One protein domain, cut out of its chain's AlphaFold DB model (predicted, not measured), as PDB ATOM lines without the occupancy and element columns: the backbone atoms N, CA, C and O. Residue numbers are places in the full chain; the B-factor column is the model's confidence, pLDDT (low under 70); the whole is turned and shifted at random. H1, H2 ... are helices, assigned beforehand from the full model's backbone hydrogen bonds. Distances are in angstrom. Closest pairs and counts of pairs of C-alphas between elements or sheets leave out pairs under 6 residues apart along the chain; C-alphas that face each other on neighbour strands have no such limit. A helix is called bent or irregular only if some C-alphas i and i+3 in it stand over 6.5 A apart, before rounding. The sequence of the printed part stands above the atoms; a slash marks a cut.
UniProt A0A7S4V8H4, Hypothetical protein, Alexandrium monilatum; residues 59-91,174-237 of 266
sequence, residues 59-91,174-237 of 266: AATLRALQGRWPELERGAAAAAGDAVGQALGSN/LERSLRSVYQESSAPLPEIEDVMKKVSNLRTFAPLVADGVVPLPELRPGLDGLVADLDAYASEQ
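This is residues 59 to 91 and 174 to 237 of the 266 residues of the protein "Hypothetical protein" of Alexandrium monilatum (UniProt A0A7S4V8H4). Four helices stand side by side in an up-and-down bundle: H4 and H5, a long hairpin, make most of its length, and the shorter hairpin of H1 and H2 packs on them, H2 on residues 202 to 210 of H4, towards the link to H5, and H1 on H5, with Ala 59 by Val 227. H3 packs at the other end, by Ile 192 of H4 and Tyr 233 of H5. The printed part has 97 residues, with five named helices in the order H1 H2 H3 H4 H5 and no named strand; its class is all helix. It is compact, with a radius of gyration of the C-alphas of 14.1 A, and elongated, spanning 43 by 23 by 22 A.

H1, residues 59 to 74, and H2, residues 77 to 87, form a helical hairpin at a shallow tilt of 9 degrees; their closest C-alphas, those of Leu 72 and Ala 80, are 5.2 A apart. H3, residues 174 to 184, is apart from H1 and H2. H3 forms a hairpin with H4, residues 192 to 210, which touches it with residues 192 to 196 alone; the closest C-alphas, of Leu 178 and Ile 192, are 6.5 A apart. H4 touches H2 with residues 202 to 210 alone, at a steep tilt of 38 degrees, only just past shallow; the C-alphas of Ala 78 and Ala 210 come closest, at 3.7 A. H1 and H4 are apart. H5, residues 216 to 234, is the hub, touching the four other helices. It forms a hairpin with H4 at a shallow tilt of 29 degrees, the closest C-alphas being those of Val 209 and Leu 216, 5.8 A apart. H1 and H5 touch and run opposite ways, with the C-alphas of Ala 59 and Val 227 closest at 5.5 A. H3 and H5 only just touch, with 3 pairs of C-alphas within 8 A. Every O i to N i+4 pair is within hydrogen-bond range in H2; the counts are 10 of 12 in H1, 6 of 7 in H3, 13 of 15 in H4 and 12 of 15 in H5.

H1 begins at C-alpha 59, (33.873, 26.943, -37.665), and is 23.5 A long. It has a kink of 46 degrees near residue 68 and is irregular, with C-alphas 67 and 70 7.4 A apart. H2 is 15.5 A long and H3 15.7 A. H4, 27.3 A, begins at C-alpha 192, (33.115, 15.123, -28.745). H5, 27.6 A, ends at C-alpha 234, (31.554, 28.497, -29.751). H4 and H5 are only just irregular: C-alphas 204 and 207, and C-alphas 218 and 221, are 6.54 A apart.

The two C-alphas farthest apart, of Ala 76 and Ser 186, are 43.4 A apart. Residues 92 to 173 are not printed, and C-alphas 91 and 174 are 12.9 A apart across this cut. The links H1 to H2 and H4 to H5 are tight, and H3 to H4 is short. The mean pLDDT of the printed part is 90.8; residues 236 to 237 are under 70.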
ATOM      1  N   ALA A  59      35.196  26.669 -37.106       93.19
ATOM      2  CA  ALA A  59      33.873  26.943 -37.665       93.19
ATOM      3  C   ALA A  59      33.928  28.004 -38.777       93.19
ATOM      4  O   ALA A  59      33.328  27.831 -39.834       93.19
ATOM      5  N   ALA A  60      34.680  29.093 -38.585       90.00
ATOM      6  CA  ALA A  60      34.856  30.142 -39.591       90.00
ATOM      7  C   ALA A  60      35.502  29.614 -40.883       90.00
ATOM      8  O   ALA A  60      35.067  29.978 -41.976       90.00
ATOM      9  N   THR A  61      36.483  28.712 -40.767       90.25
ATOM     10  CA  THR A  61      37.121  28.056 -41.921       90.25
ATOM     11  C   THR A  61      36.098  27.260 -42.738       90.25
ATOM     12  O   THR A  61      36.022  27.400 -43.959       90.25
ATOM     13  N   LEU A  62      35.244  26.480 -42.070       93.38
ATOM     14  CA  LEU A  62      34.194  25.706 -42.739       93.38
ATOM     15  C   LEU A  62      33.074  26.589 -43.297       93.38
ATOM     16  O   LEU A  62      32.563  26.303 -44.375       93.38
ATOM     17  N   ARG A  63      32.725  27.698 -42.636       91.88
ATOM     18  CA  ARG A  63      31.770  28.676 -43.181       91.88
ATOM     19  C   ARG A  63      32.288  29.349 -44.444       91.88
ATOM     20  O   ARG A  63      31.524  29.544 -45.387       91.88
ATOM     21  N   ALA A  64      33.577  29.683 -44.495       89.06
ATOM     22  CA  ALA A  64      34.190  30.214 -45.709       89.06
ATOM     23  C   ALA A  64      34.072  29.207 -46.869       89.06
ATOM     24  O   ALA A  64      33.763  29.591 -47.999       89.06
ATOM     25  N   LEU A  65      34.235  27.914 -46.575       91.00
ATOM     26  CA  LEU A  65      34.010  26.837 -47.535       91.00
ATOM     27  C   LEU A  65      32.529  26.719 -47.942       91.00
ATOM     28  O   LEU A  65      32.234  26.648 -49.134       91.00
ATOM     29  N   GLN A  66      31.591  26.779 -46.990       92.44
ATOM     30  CA  GLN A  66      30.148  26.779 -47.267       92.44
ATOM     31  C   GLN A  66      29.723  27.951 -48.160       92.44
ATOM     32  O   GLN A  66      28.882  27.761 -49.038       92.44
ATOM     33  N   GLY A  67      30.299  29.140 -47.953       90.31
ATOM     34  CA  GLY A  67      30.016  30.335 -48.752       90.31
ATOM     35  C   GLY A  67      30.470  30.204 -50.207       90.31
ATOM     36  O   GLY A  67      29.805  30.709 -51.108       90.31
ATOM     37  N   ARG A  68      31.560  29.467 -50.450       90.38
ATOM     38  CA  ARG A  68      32.078  29.168 -51.796       90.38
ATOM     39  C   ARG A  68      31.470  27.908 -52.415       90.38
ATOM     40  O   ARG A  68      31.699  27.629 -53.589       90.38
ATOM     41  N   TRP A  69      30.671  27.157 -51.662       90.12
ATOM     42  CA  TRP A  69      30.102  25.886 -52.105       90.12
ATOM     43  C   TRP A  69      29.327  25.957 -53.429       90.12
ATOM     44  O   TRP A  69      29.570  25.103 -54.278       90.12
ATOM     45  N   PRO A  70      28.485  26.979 -53.697       89.81
ATOM     46  CA  PRO A  70      27.792  27.073 -54.983       89.81
ATOM     47  C   PRO A  70      28.743  27.210 -56.181       89.81
ATOM     48  O   PRO A  70      28.390  26.849 -57.300       89.81
ATOM     49  N   GLU A  71      29.938  27.773 -55.979       88.88
ATOM     50  CA  GLU A  71      30.976  27.852 -57.012       88.88
ATOM     51  C   GLU A  71      31.660  26.500 -57.209       88.88
ATOM     52  O   GLU A  71      31.922  26.113 -58.344       88.88
ATOM     53  N   LEU A  72      31.893  25.771 -56.116       87.62
ATOM     54  CA  LEU A  72      32.471  24.428 -56.131       87.62
ATOM     55  C   LEU A  72      31.539  23.409 -56.805       87.62
ATOM     56  O   LEU A  72      32.007  22.600 -57.597       87.62
ATOM     57  N   GLU A  73      30.226  23.501 -56.572       86.19
ATOM     58  CA  GLU A  73      29.215  22.663 -57.238       86.19
ATOM     59  C   GLU A  73      29.091  22.942 -58.736       86.19
ATOM     60  O   GLU A  73      28.830  22.032 -59.518       86.19
ATOM     61  N   ARG A  74      29.283  24.202 -59.149       86.00
ATOM     62  CA  ARG A  74      29.333  24.582 -60.570       86.00
ATOM     63  C   ARG A  74      30.656  24.195 -61.236       86.00
ATOM     64  O   ARG A  74      30.716  24.131 -62.462       86.00
ATOM     65  N   GLY A  75      31.709  24.015 -60.441       82.00
ATOM     66  CA  GLY A  75      33.033  23.604 -60.884       82.00
ATOM     67  C   GLY A  75      33.168  22.087 -61.034       82.00
ATOM     68  O   GLY A  75      32.197  21.355 -61.204       82.00
ATOM     69  N   ALA A  76      34.409  21.607 -60.986       82.31
ATOM     70  CA  ALA A  76      34.699  20.177 -60.966       82.31
ATOM     71  C   ALA A  76      34.591  19.627 -59.534       82.31
ATOM     72  O   ALA A  76      35.137  20.228 -58.609       82.31
ATOM     73  N   ALA A  77      33.978  18.448 -59.365       84.25
ATOM     74  CA  ALA A  77      33.905  17.749 -58.074       84.25
ATOM     75  C   ALA A  77      35.293  17.556 -57.425       84.25
ATOM     76  O   ALA A  77      35.421  17.718 -56.213       84.25
ATOM     77  N   ALA A  78      36.326  17.347 -58.253       87.69
ATOM     78  CA  ALA A  78      37.745  17.393 -57.888       87.69
ATOM     79  C   ALA A  78      38.100  18.593 -56.995       87.69
ATOM     80  O   ALA A  78      38.533  18.431 -55.858       87.69
ATOM     81  N   ALA A  79      37.806  19.806 -57.471       87.56
ATOM     82  CA  ALA A  79      38.140  21.045 -56.776       87.56
ATOM     83  C   ALA A  79      37.395  21.197 -55.442       87.56
ATOM     84  O   ALA A  79      37.907  21.809 -54.506       87.56
ATOM     85  N   ALA A  80      36.183  20.651 -55.347       87.62
ATOM     86  CA  ALA A  80      35.402  20.676 -54.122       87.62
ATOM     87  C   ALA A  80      35.956  19.704 -53.068       87.62
ATOM     88  O   ALA A  80      36.098  20.085 -51.905       87.62
ATOM     89  N   GLY A  81      36.319  18.483 -53.481       89.12
ATOM     90  CA  GLY A  81      37.005  17.512 -52.630       89.12
ATOM     91  C   GLY A  81      38.338  18.054 -52.113       89.12
ATOM     92  O   GLY A  81      38.577  18.055 -50.905       89.12
ATOM     93  N   ASP A  82      39.149  18.637 -52.998       90.06
ATOM     94  CA  ASP A  82      40.420  19.274 -52.635       90.06
ATOM     95  C   ASP A  82      40.228  20.429 -51.645       90.06
ATOM     96  O   ASP A  82      40.954  20.527 -50.655       90.06
ATOM     97  N   ALA A  83      39.226  21.286 -51.859       90.38
ATOM     98  CA  ALA A  83      38.945  22.410 -50.969       90.38
ATOM     99  C   ALA A  83      38.546  21.952 -49.554       90.38
ATOM    100  O   ALA A  83      38.994  22.542 -48.568       90.38
ATOM    101  N   VAL A  84      37.744  20.886 -49.435       91.62
ATOM    102  CA  VAL A  84      37.393  20.278 -48.137       91.62
ATOM    103  C   VAL A  84      38.633  19.663 -47.483       91.62
ATOM    104  O   VAL A  84      38.878  19.888 -46.296       91.62
ATOM    105  N   GLY A  85      39.441  18.927 -48.254       90.12
ATOM    106  CA  GLY A  85      40.683  18.320 -47.778       90.12
ATOM    107  C   GLY A  85      41.682  19.355 -47.255       90.12
ATOM    108  O   GLY A  85      42.251  19.176 -46.180       90.12
ATOM    109  N   GLN A  86      41.835  20.474 -47.965       88.94
ATOM    110  CA  GLN A  86      42.675  21.598 -47.548       88.94
ATOM    111  C   GLN A  86      42.136  22.280 -46.289       88.94
ATOM    112  O   GLN A  86      42.895  22.500 -45.347       88.94
ATOM    113  N   ALA A  87      40.831  22.566 -46.226       89.38
ATOM    114  CA  ALA A  87      40.211  23.207 -45.064       89.38
ATOM    115  C   ALA A  87      40.377  22.385 -43.773       89.38
ATOM    116  O   ALA A  87      40.572  22.946 -42.695       89.38
ATOM    117  N   LEU A  88      40.327  21.054 -43.885       91.38
ATOM    118  CA  LEU A  88      40.490  20.120 -42.769       91.38
ATOM    119  C   LEU A  88      41.932  19.634 -42.578       91.38
ATOM    120  O   LEU A  88      42.172  18.788 -41.709       91.38
ATOM    121  N   GLY A  89      42.881  20.133 -43.372       88.12
ATOM    122  CA  GLY A  89      44.287  19.746 -43.329       88.12
ATOM    123  C   GLY A  89      44.965  20.087 -42.000       88.12
ATOM    124  O   GLY A  89      44.388  20.726 -41.119       88.12
ATOM    125  N   SER A  90      46.215  19.651 -41.834       83.25
ATOM    126  CA  SER A  90      47.026  19.966 -40.645       83.25
ATOM    127  C   SER A  90      47.561  21.398 -40.644       83.25
ATOM    128  O   SER A  90      47.864  21.939 -39.582       83.25
ATOM    129  N   ASN A  91      47.649  22.015 -41.820       83.69
ATOM    130  CA  ASN A  91      48.130  23.372 -42.021       83.69
ATOM    131  C   ASN A  91      47.054  24.185 -42.738       83.69
ATOM    132  O   ASN A  91      46.350  23.651 -43.592       83.69
ATOM    133  N   LEU A 174      41.670  20.873 -32.244       93.56
ATOM    134  CA  LEU A 174      40.221  20.903 -32.075       93.56
ATOM    135  C   LEU A 174      39.717  19.963 -30.977       93.56
ATOM    136  O   LEU A 174      38.982  20.420 -30.113       93.56
ATOM    137  N   GLU A 175      40.138  18.695 -30.946       94.94
ATOM    138  CA  GLU A 175      39.678  17.742 -29.917       94.94
ATOM    139  C   GLU A 175      40.004  18.230 -28.499       94.94
ATOM    140  O   GLU A 175      39.169  18.172 -27.598       94.94
ATOM    141  N   ARG A 176      41.216  18.767 -28.304       94.00
ATOM    142  CA  ARG A 176      41.624  19.337 -27.018       94.00
ATOM    143  C   ARG A 176      40.730  20.518 -26.650       94.00
ATOM    144  O   ARG A 176      40.284  20.595 -25.511       94.00
ATOM    145  N   SER A 177      40.462  21.413 -27.600       93.31
ATOM    146  CA  SER A 177      39.607  22.581 -27.382       93.31
ATOM    147  C   SER A 177      38.156  22.193 -27.082       93.31
ATOM    148  O   SER A 177      37.584  22.723 -26.133       93.31
ATOM    149  N   LEU A 178      37.585  21.241 -27.828       94.38
ATOM    150  CA  LEU A 178      36.249  20.690 -27.573       94.38
ATOM    151  C   LEU A 178      36.170  20.103 -26.164       94.38
ATOM    152  O   LEU A 178      35.259  20.437 -25.418       94.38
ATOM    153  N   ARG A 179      37.167  19.305 -25.760       94.75
ATOM    154  CA  ARG A 179      37.232  18.708 -24.420       94.75
ATOM    155  C   ARG A 179      37.273  19.752 -23.310       94.75
ATOM    156  O   ARG A 179      36.544  19.606 -22.336       94.75
ATOM    157  N   SER A 180      38.085  20.798 -23.462       92.50
ATOM    158  CA  SER A 180      38.136  21.898 -22.491       92.50
ATOM    159  C   SER A 180      36.780  22.585 -22.339       92.50
ATOM    160  O   SER A 180      36.339  22.815 -21.221       92.50
ATOM    161  N   VAL A 181      36.088  22.868 -23.446       91.38
ATOM    162  CA  VAL A 181      34.764  23.503 -23.400       91.38
ATOM    163  C   VAL A 181      33.698  22.563 -22.835       91.38
ATOM    164  O   VAL A 181      32.900  22.991 -22.011       91.38
ATOM    165  N   TYR A 182      33.693  21.291 -23.239       92.31
ATOM    166  CA  TYR A 182      32.713  20.297 -22.790       92.31
ATOM    167  C   TYR A 182      32.772  20.068 -21.275       92.31
ATOM    168  O   TYR A 182      31.741  19.942 -20.631       92.31
ATOM    169  N   GLN A 183      33.976  20.043 -20.691       91.62
ATOM    170  CA  GLN A 183      34.164  19.826 -19.252       91.62
ATOM    171  C   GLN A 183      33.680  20.992 -18.382       91.62
ATOM    172  O   GLN A 183      33.345  20.776 -17.219       91.62
ATOM    173  N   GLU A 184      33.669  22.212 -18.919       87.94
ATOM    174  CA  GLU A 184      33.283  23.418 -18.179       87.94
ATOM    175  C   GLU A 184      31.878  23.925 -18.524       87.94
ATOM    176  O   GLU A 184      31.316  24.730 -17.782       87.94
ATOM    177  N   SER A 185      31.296  23.477 -19.639       86.06
ATOM    178  CA  SER A 185      29.953  23.889 -20.034       86.06
ATOM    179  C   SER A 185      28.887  23.097 -19.280       86.06
ATOM    180  O   SER A 185      28.997  21.895 -19.057       86.06
ATOM    181  N   SER A 186      27.812  23.792 -18.919       84.75
ATOM    182  CA  SER A 186      26.585  23.182 -18.394       84.75
ATOM    183  C   SER A 186      25.507  23.017 -19.471       84.75
ATOM    184  O   SER A 186      24.437  22.468 -19.204       84.75
ATOM    185  N   ALA A 187      25.775  23.501 -20.688       86.44
ATOM    186  CA  ALA A 187      24.857  23.424 -21.810       86.44
ATOM    187  C   ALA A 187      24.855  22.016 -22.435       86.44
ATOM    188  O   ALA A 187      25.874  21.323 -22.410       86.44
ATOM    189  N   PRO A 188      23.734  21.589 -23.045       88.81
ATOM    190  CA  PRO A 188      23.701  20.357 -23.823       88.81
ATOM    191  C   PRO A 188      24.524  20.541 -25.106       88.81
ATOM    192  O   PRO A 188      24.053  21.126 -26.083       88.81
ATOM    193  N   LEU A 189      25.767  20.063 -25.089       93.88
ATOM    194  CA  LEU A 189      26.678  20.063 -26.233       93.88
ATOM    195  C   LEU A 189      26.690  18.684 -26.910       93.88
ATOM    196  O   LEU A 189      26.493  17.678 -26.227       93.88
ATOM    197  N   PRO A 190      26.923  18.606 -28.233       95.50
ATOM    198  CA  PRO A 190      27.088  17.320 -28.899       95.50
ATOM    199  C   PRO A 190      28.349  16.609 -28.399       95.50
ATOM    200  O   PRO A 190      29.353  17.259 -28.101       95.50
ATOM    201  N   GLU A 191      28.308  15.279 -28.341       96.56
ATOM    202  CA  GLU A 191      29.433  14.464 -27.878       96.56
ATOM    203  C   GLU A 191      30.683  14.695 -28.735       96.56
ATOM    204  O   GLU A 191      30.620  14.783 -29.967       96.56
ATOM    205  N   ILE A 192      31.843  14.791 -28.083       95.88
ATOM    206  CA  ILE A 192      33.115  15.123 -28.745       95.88
ATOM    207  C   ILE A 192      33.443  14.073 -29.813       95.88
ATOM    208  O   ILE A 192      33.903  14.407 -30.907       95.88
ATOM    209  N   GLU A 193      33.175  12.805 -29.516       97.06
ATOM    210  CA  GLU A 193      33.376  11.663 -30.399       97.06
ATOM    211  C   GLU A 193      32.555  11.793 -31.685       97.06
ATOM    212  O   GLU A 193      33.067  11.495 -32.767       97.06
ATOM    213  N   ASP A 194      31.319  12.288 -31.596       97.19
ATOM    214  CA  ASP A 194      30.454  12.494 -32.758       97.19
ATOM    215  C   ASP A 194      30.975  13.633 -33.642       97.19
ATOM    216  O   ASP A 194      31.042  13.489 -34.870       97.19
ATOM    217  N   VAL A 195      31.430  14.732 -33.031       96.62
ATOM    218  CA  VAL A 195      32.052  15.854 -33.752       96.62
ATOM    219  C   VAL A 195      33.328  15.393 -34.465       96.62
ATOM    220  O   VAL A 195      33.501  15.618 -35.668       96.62
ATOM    221  N   MET A 196      34.214  14.681 -33.765       96.88
ATOM    222  CA  MET A 196      35.468  14.185 -34.341       96.88
ATOM    223  C   MET A 196      35.237  13.104 -35.403       96.88
ATOM    224  O   MET A 196      35.971  13.047 -36.395       96.88
ATOM    225  N   LYS A 197      34.182  12.294 -35.267       96.50
ATOM    226  CA  LYS A 197      33.747  11.356 -36.307       96.50
ATOM    227  C   LYS A 197      33.322  12.090 -37.577       96.50
ATOM    228  O   LYS A 197      33.736  11.678 -38.659       96.50
ATOM    229  N   LYS A 198      32.575  13.197 -37.480       96.19
ATOM    230  CA  LYS A 198      32.235  14.039 -38.648       96.19
ATOM    231  C   LYS A 198      33.487  14.609 -39.321       96.19
ATOM    232  O   LYS A 198      33.596  14.530 -40.544       96.19
ATOM    233  N   VAL A 199      34.460  15.102 -38.549       95.56
ATOM    234  CA  VAL A 199      35.757  15.573 -39.082       95.56
ATOM    235  C   VAL A 199      36.486  14.452 -39.832       95.56
ATOM    236  O   VAL A 199      36.944  14.656 -40.956       95.56
ATOM    237  N   SER A 200      36.579  13.264 -39.231       94.88
ATOM    238  CA  SER A 200      37.255  12.105 -39.829       94.88
ATOM    239  C   SER A 200      36.561  11.627 -41.108       94.88
ATOM    240  O   SER A 200      37.217  11.373 -42.121       94.88
ATOM    241  N   ASN A 201      35.226  11.586 -41.096       94.81
ATOM    242  CA  ASN A 201      34.422  11.254 -42.267       94.81
ATOM    243  C   ASN A 201      34.693  12.239 -43.404       94.81
ATOM    244  O   ASN A 201      35.024  11.809 -44.503       94.81
ATOM    245  N   LEU A 202      34.632  13.550 -43.152       95.00
ATOM    246  CA  LEU A 202      34.907  14.553 -44.185       95.00
ATOM    247  C   LEU A 202      36.337  14.447 -44.734       95.00
ATOM    248  O   LEU A 202      36.518  14.526 -45.943       95.00
ATOM    249  N   ARG A 203      37.341  14.198 -43.881       94.06
ATOM    250  CA  ARG A 203      38.729  13.953 -44.323       94.06
ATOM    251  C   ARG A 203      38.866  12.708 -45.200       94.06
ATOM    252  O   ARG A 203      39.684  12.705 -46.111       94.06
ATOM    253  N   THR A 204      38.082  11.671 -44.923       93.81
ATOM    254  CA  THR A 204      38.097  10.413 -45.683       93.81
ATOM    255  C   THR A 204      37.336  10.547 -47.000       93.81
ATOM    256  O   THR A 204      37.793  10.058 -48.027       93.81
ATOM    257  N   PHE A 205      36.190  11.230 -46.996       92.88
ATOM    258  CA  PHE A 205      35.341  11.384 -48.175       92.88
ATOM    259  C   PHE A 205      35.833  12.462 -49.141       92.88
ATOM    260  O   PHE A 205      35.622  12.322 -50.339       92.88
ATOM    261  N   ALA A 206      36.508  13.508 -48.659       92.94
ATOM    262  CA  ALA A 206      37.062  14.571 -49.498       92.94
ATOM    263  C   ALA A 206      37.905  14.054 -50.686       92.94
ATOM    264  O   ALA A 206      37.559  14.392 -51.819       92.94
ATOM    265  N   PRO A 207      38.935  13.198 -50.495       92.25
ATOM    266  CA  PRO A 207      39.693  12.645 -51.617       92.25
ATOM    267  C   PRO A 207      38.849  11.708 -52.491       92.25
ATOM    268  O   PRO A 207      38.994  11.724 -53.705       92.25
ATOM    269  N   LEU A 208      37.904  10.955 -51.917       93.38
ATOM    270  CA  LEU A 208      37.015  10.082 -52.698       93.38
ATOM    271  C   LEU A 208      36.084  10.875 -53.622       93.38
ATOM    272  O   LEU A 208      35.792  10.433 -54.730       93.38
ATOM    273  N   VAL A 209      35.620  12.050 -53.191       92.31
ATOM    274  CA  VAL A 209      34.906  12.982 -54.072       92.31
ATOM    275  C   VAL A 209      35.852  13.579 -55.101       92.31
ATOM    276  O   VAL A 209      35.460  13.732 -56.259       92.31
ATOM    277  N   ALA A 210      37.093  13.883 -54.707       91.00
ATOM    278  CA  ALA A 210      38.062  14.450 -55.628       91.00
ATOM    279  C   ALA A 210      38.380  13.494 -56.796       91.00
ATOM    280  O   ALA A 210      38.421  13.909 -57.954       91.00
ATOM    281  N   ASP A 211      38.474  12.200 -56.484       91.88
ATOM    282  CA  ASP A 211      38.673  11.096 -57.428       91.88
ATOM    283  C   ASP A 211      37.387  10.693 -58.180       91.88
ATOM    284  O   ASP A 211      37.413   9.814 -59.045       91.88
ATOM    285  N   GLY A 212      36.241  11.308 -57.862       89.50
ATOM    286  CA  GLY A 212      34.946  11.010 -58.481       89.50
ATOM    287  C   GLY A 212      34.320   9.674 -58.060       89.50
ATOM    288  O   GLY A 212      33.396   9.200 -58.716       89.50
ATOM    289  N   VAL A 213      34.807   9.064 -56.976       93.06
ATOM    290  CA  VAL A 213      34.276   7.818 -56.396       93.06
ATOM    291  C   VAL A 213      32.972   8.074 -55.637       93.06
ATOM    292  O   VAL A 213      32.065   7.245 -55.667       93.06
ATOM    293  N   VAL A 214      32.874   9.225 -54.968       90.31
ATOM    294  CA  VAL A 214      31.705   9.654 -54.184       90.31
ATOM    295  C   VAL A 214      31.111  10.923 -54.812       90.31
ATOM    296  O   VAL A 214      31.865  11.804 -55.235       90.31
ATOM    297  N   PRO A 215      29.778  11.064 -54.905       90.00
ATOM    298  CA  PRO A 215      29.171  12.264 -55.464       90.00
ATOM    299  C   PRO A 215      29.290  13.457 -54.499       90.00
ATOM    300  O   PRO A 215      29.016  13.352 -53.305       90.00
ATOM    301  N   LEU A 216      29.639  14.632 -55.036       88.50
ATOM    302  CA  LEU A 216      29.838  15.870 -54.266       88.50
ATOM    303  C   LEU A 216      28.693  16.228 -53.286       88.50
ATOM    304  O   LEU A 216      29.001  16.638 -52.162       88.50
ATOM    305  N   PRO A 217      27.397  16.062 -53.630       89.69
ATOM    306  CA  PRO A 217      26.303  16.364 -52.707       89.69
ATOM    307  C   PRO A 217      26.360  15.609 -51.370       89.69
ATOM    308  O   PRO A 217      25.788  16.084 -50.394       89.69
ATOM    309  N   GLU A 218      27.067  14.476 -51.283       88.81
ATOM    310  CA  GLU A 218      27.205  13.715 -50.033       88.81
ATOM    311  C   GLU A 218      28.109  14.399 -48.995       88.81
ATOM    312  O   GLU A 218      27.941  14.181 -47.795       88.81
ATOM    313  N   LEU A 219      29.023  15.284 -49.414       90.38
ATOM    314  CA  LEU A 219      29.870  16.036 -48.478       90.38
ATOM    315  C   LEU A 219      29.115  17.164 -47.775       90.38
ATOM    316  O   LEU A 219      29.471  17.542 -46.655       90.38
ATOM    317  N   ARG A 220      28.075  17.710 -48.415       91.81
ATOM    318  CA  ARG A 220      27.405  18.922 -47.942       91.81
ATOM    319  C   ARG A 220      26.716  18.739 -46.579       91.81
ATOM    320  O   ARG A 220      26.994  19.547 -45.695       91.81
ATOM    321  N   PRO A 221      25.911  17.683 -46.336       94.19
ATOM    322  CA  PRO A 221      25.292  17.464 -45.029       94.19
ATOM    323  C   PRO A 221      26.314  17.273 -43.903       94.19
ATOM    324  O   PRO A 221      26.099  17.744 -42.788       94.19
ATOM    325  N   GLY A 222      27.440  16.607 -44.190       93.06
ATOM    326  CA  GLY A 222      28.525  16.429 -43.224       93.06
ATOM    327  C   GLY A 222      29.191  17.753 -42.850       93.06
ATOM    328  O   GLY A 222      29.432  18.004 -41.670       93.06
ATOM    329  N   LEU A 223      29.433  18.618 -43.842       94.44
ATOM    330  CA  LEU A 223      29.976  19.961 -43.639       94.44
ATOM    331  C   LEU A 223      29.019  20.831 -42.815       94.44
ATOM    332  O   LEU A 223      29.432  21.419 -41.819       94.44
ATOM    333  N   ASP A 224      27.743  20.875 -43.203       95.56
ATOM    334  CA  ASP A 224      26.715  21.666 -42.521       95.56
ATOM    335  C   ASP A 224      26.514  21.198 -41.073       95.56
ATOM    336  O   ASP A 224      26.484  22.013 -40.149       95.56
ATOM    337  N   GLY A 225      26.453  19.881 -40.864       96.06
ATOM    338  CA  GLY A 225      26.323  19.287 -39.540       96.06
ATOM    339  C   GLY A 225      27.544  19.517 -38.648       96.06
ATOM    340  O   GLY A 225      27.376  19.637 -37.441       96.06
ATOM    341  N   LEU A 226      28.756  19.576 -39.207       96.56
ATOM    342  CA  LEU A 226      29.961  19.892 -38.438       96.56
ATOM    343  C   LEU A 226      30.002  21.374 -38.046       96.56
ATOM    344  O   LEU A 226      30.344  21.690 -36.913       96.56
ATOM    345  N   VAL A 227      29.633  22.285 -38.950       96.31
ATOM    346  CA  VAL A 227      29.560  23.723 -38.631       96.31
ATOM    347  C   VAL A 227      28.574  23.984 -37.499       96.31
ATOM    348  O   VAL A 227      28.919  24.693 -36.558       96.31
ATOM    349  N   ALA A 228      27.387  23.373 -37.555       96.25
ATOM    350  CA  ALA A 228      26.380  23.509 -36.507       96.25
ATOM    351  C   ALA A 228      26.892  23.033 -35.134       96.25
ATOM    352  O   ALA A 228      26.697  23.726 -34.137       96.25
ATOM    353  N   ASP A 229      27.591  21.893 -35.086       95.94
ATOM    354  CA  ASP A 229      28.170  21.391 -33.839       95.94
ATOM    355  C   ASP A 229      29.244  22.344 -33.295       95.94
ATOM    356  O   ASP A 229      29.218  22.698 -32.119       95.94
ATOM    357  N   LEU A 230      30.176  22.797 -34.142       95.69
ATOM    358  CA  LEU A 230      31.239  23.716 -33.716       95.69
ATOM    359  C   LEU A 230      30.674  25.053 -33.227       95.69
ATOM    360  O   LEU A 230      31.204  25.638 -32.283       95.69
ATOM    361  N   ASP A 231      29.580  25.515 -33.825       94.12
ATOM    362  CA  ASP A 231      28.887  26.720 -33.386       94.12
ATOM    363  C   ASP A 231      28.270  26.556 -32.002       94.12
ATOM    364  O   ASP A 231      28.438  27.443 -31.166       94.12
ATOM    365  N   ALA A 232      27.665  25.404 -31.704       93.50
ATOM    366  CA  ALA A 232      27.154  25.119 -30.364       93.50
ATOM    367  C   ALA A 232      28.258  25.239 -29.295       93.50
ATOM    368  O   ALA A 232      28.049  25.846 -28.246       93.50
ATOM    369  N   TYR A 233      29.464  24.750 -29.595       91.94
ATOM    370  CA  TYR A 233      30.628  24.893 -28.715       91.94
ATOM    371  C   TYR A 233      31.174  26.333 -28.639       91.94
ATOM    372  O   TYR A 233      31.726  26.739 -27.610       91.94
ATOM    373  N   ALA A 234      31.045  27.126 -29.702       90.06
ATOM    374  CA  ALA A 234      31.554  28.497 -29.751       90.06
ATOM    375  C   ALA A 234      30.617  29.533 -29.091       90.06
ATOM    376  O   ALA A 234      31.091  30.575 -28.637       90.06
ATOM    377  N   SER A 235      29.308  29.270 -29.014       82.19
ATOM    378  CA  SER A 235      28.265  30.276 -28.738       82.19
ATOM    379  C   SER A 235      28.061  30.733 -27.278       82.19
ATOM    380  O   SER A 235      27.147  31.513 -27.018       82.19
ATOM    381  N   GLU A 236      28.903  30.370 -26.309       63.81
ATOM    382  CA  GLU A 236      28.682  30.722 -24.890       63.81
ATOM    383  C   GLU A 236      29.462  31.971 -24.422       63.81
ATOM    384  O   GLU A 236      30.153  31.951 -23.406       63.81
ATOM    385  N   GLN A 237      29.367  33.086 -25.159       53.66
ATOM    386  CA  GLN A 237      29.960  34.371 -24.741       53.66
ATOM    387  C   GLN A 237      28.976  35.378 -24.112       53.66
ATOM    388  O   GLN A 237      29.391  36.489 -23.792       53.66
TER     389      GLN A 237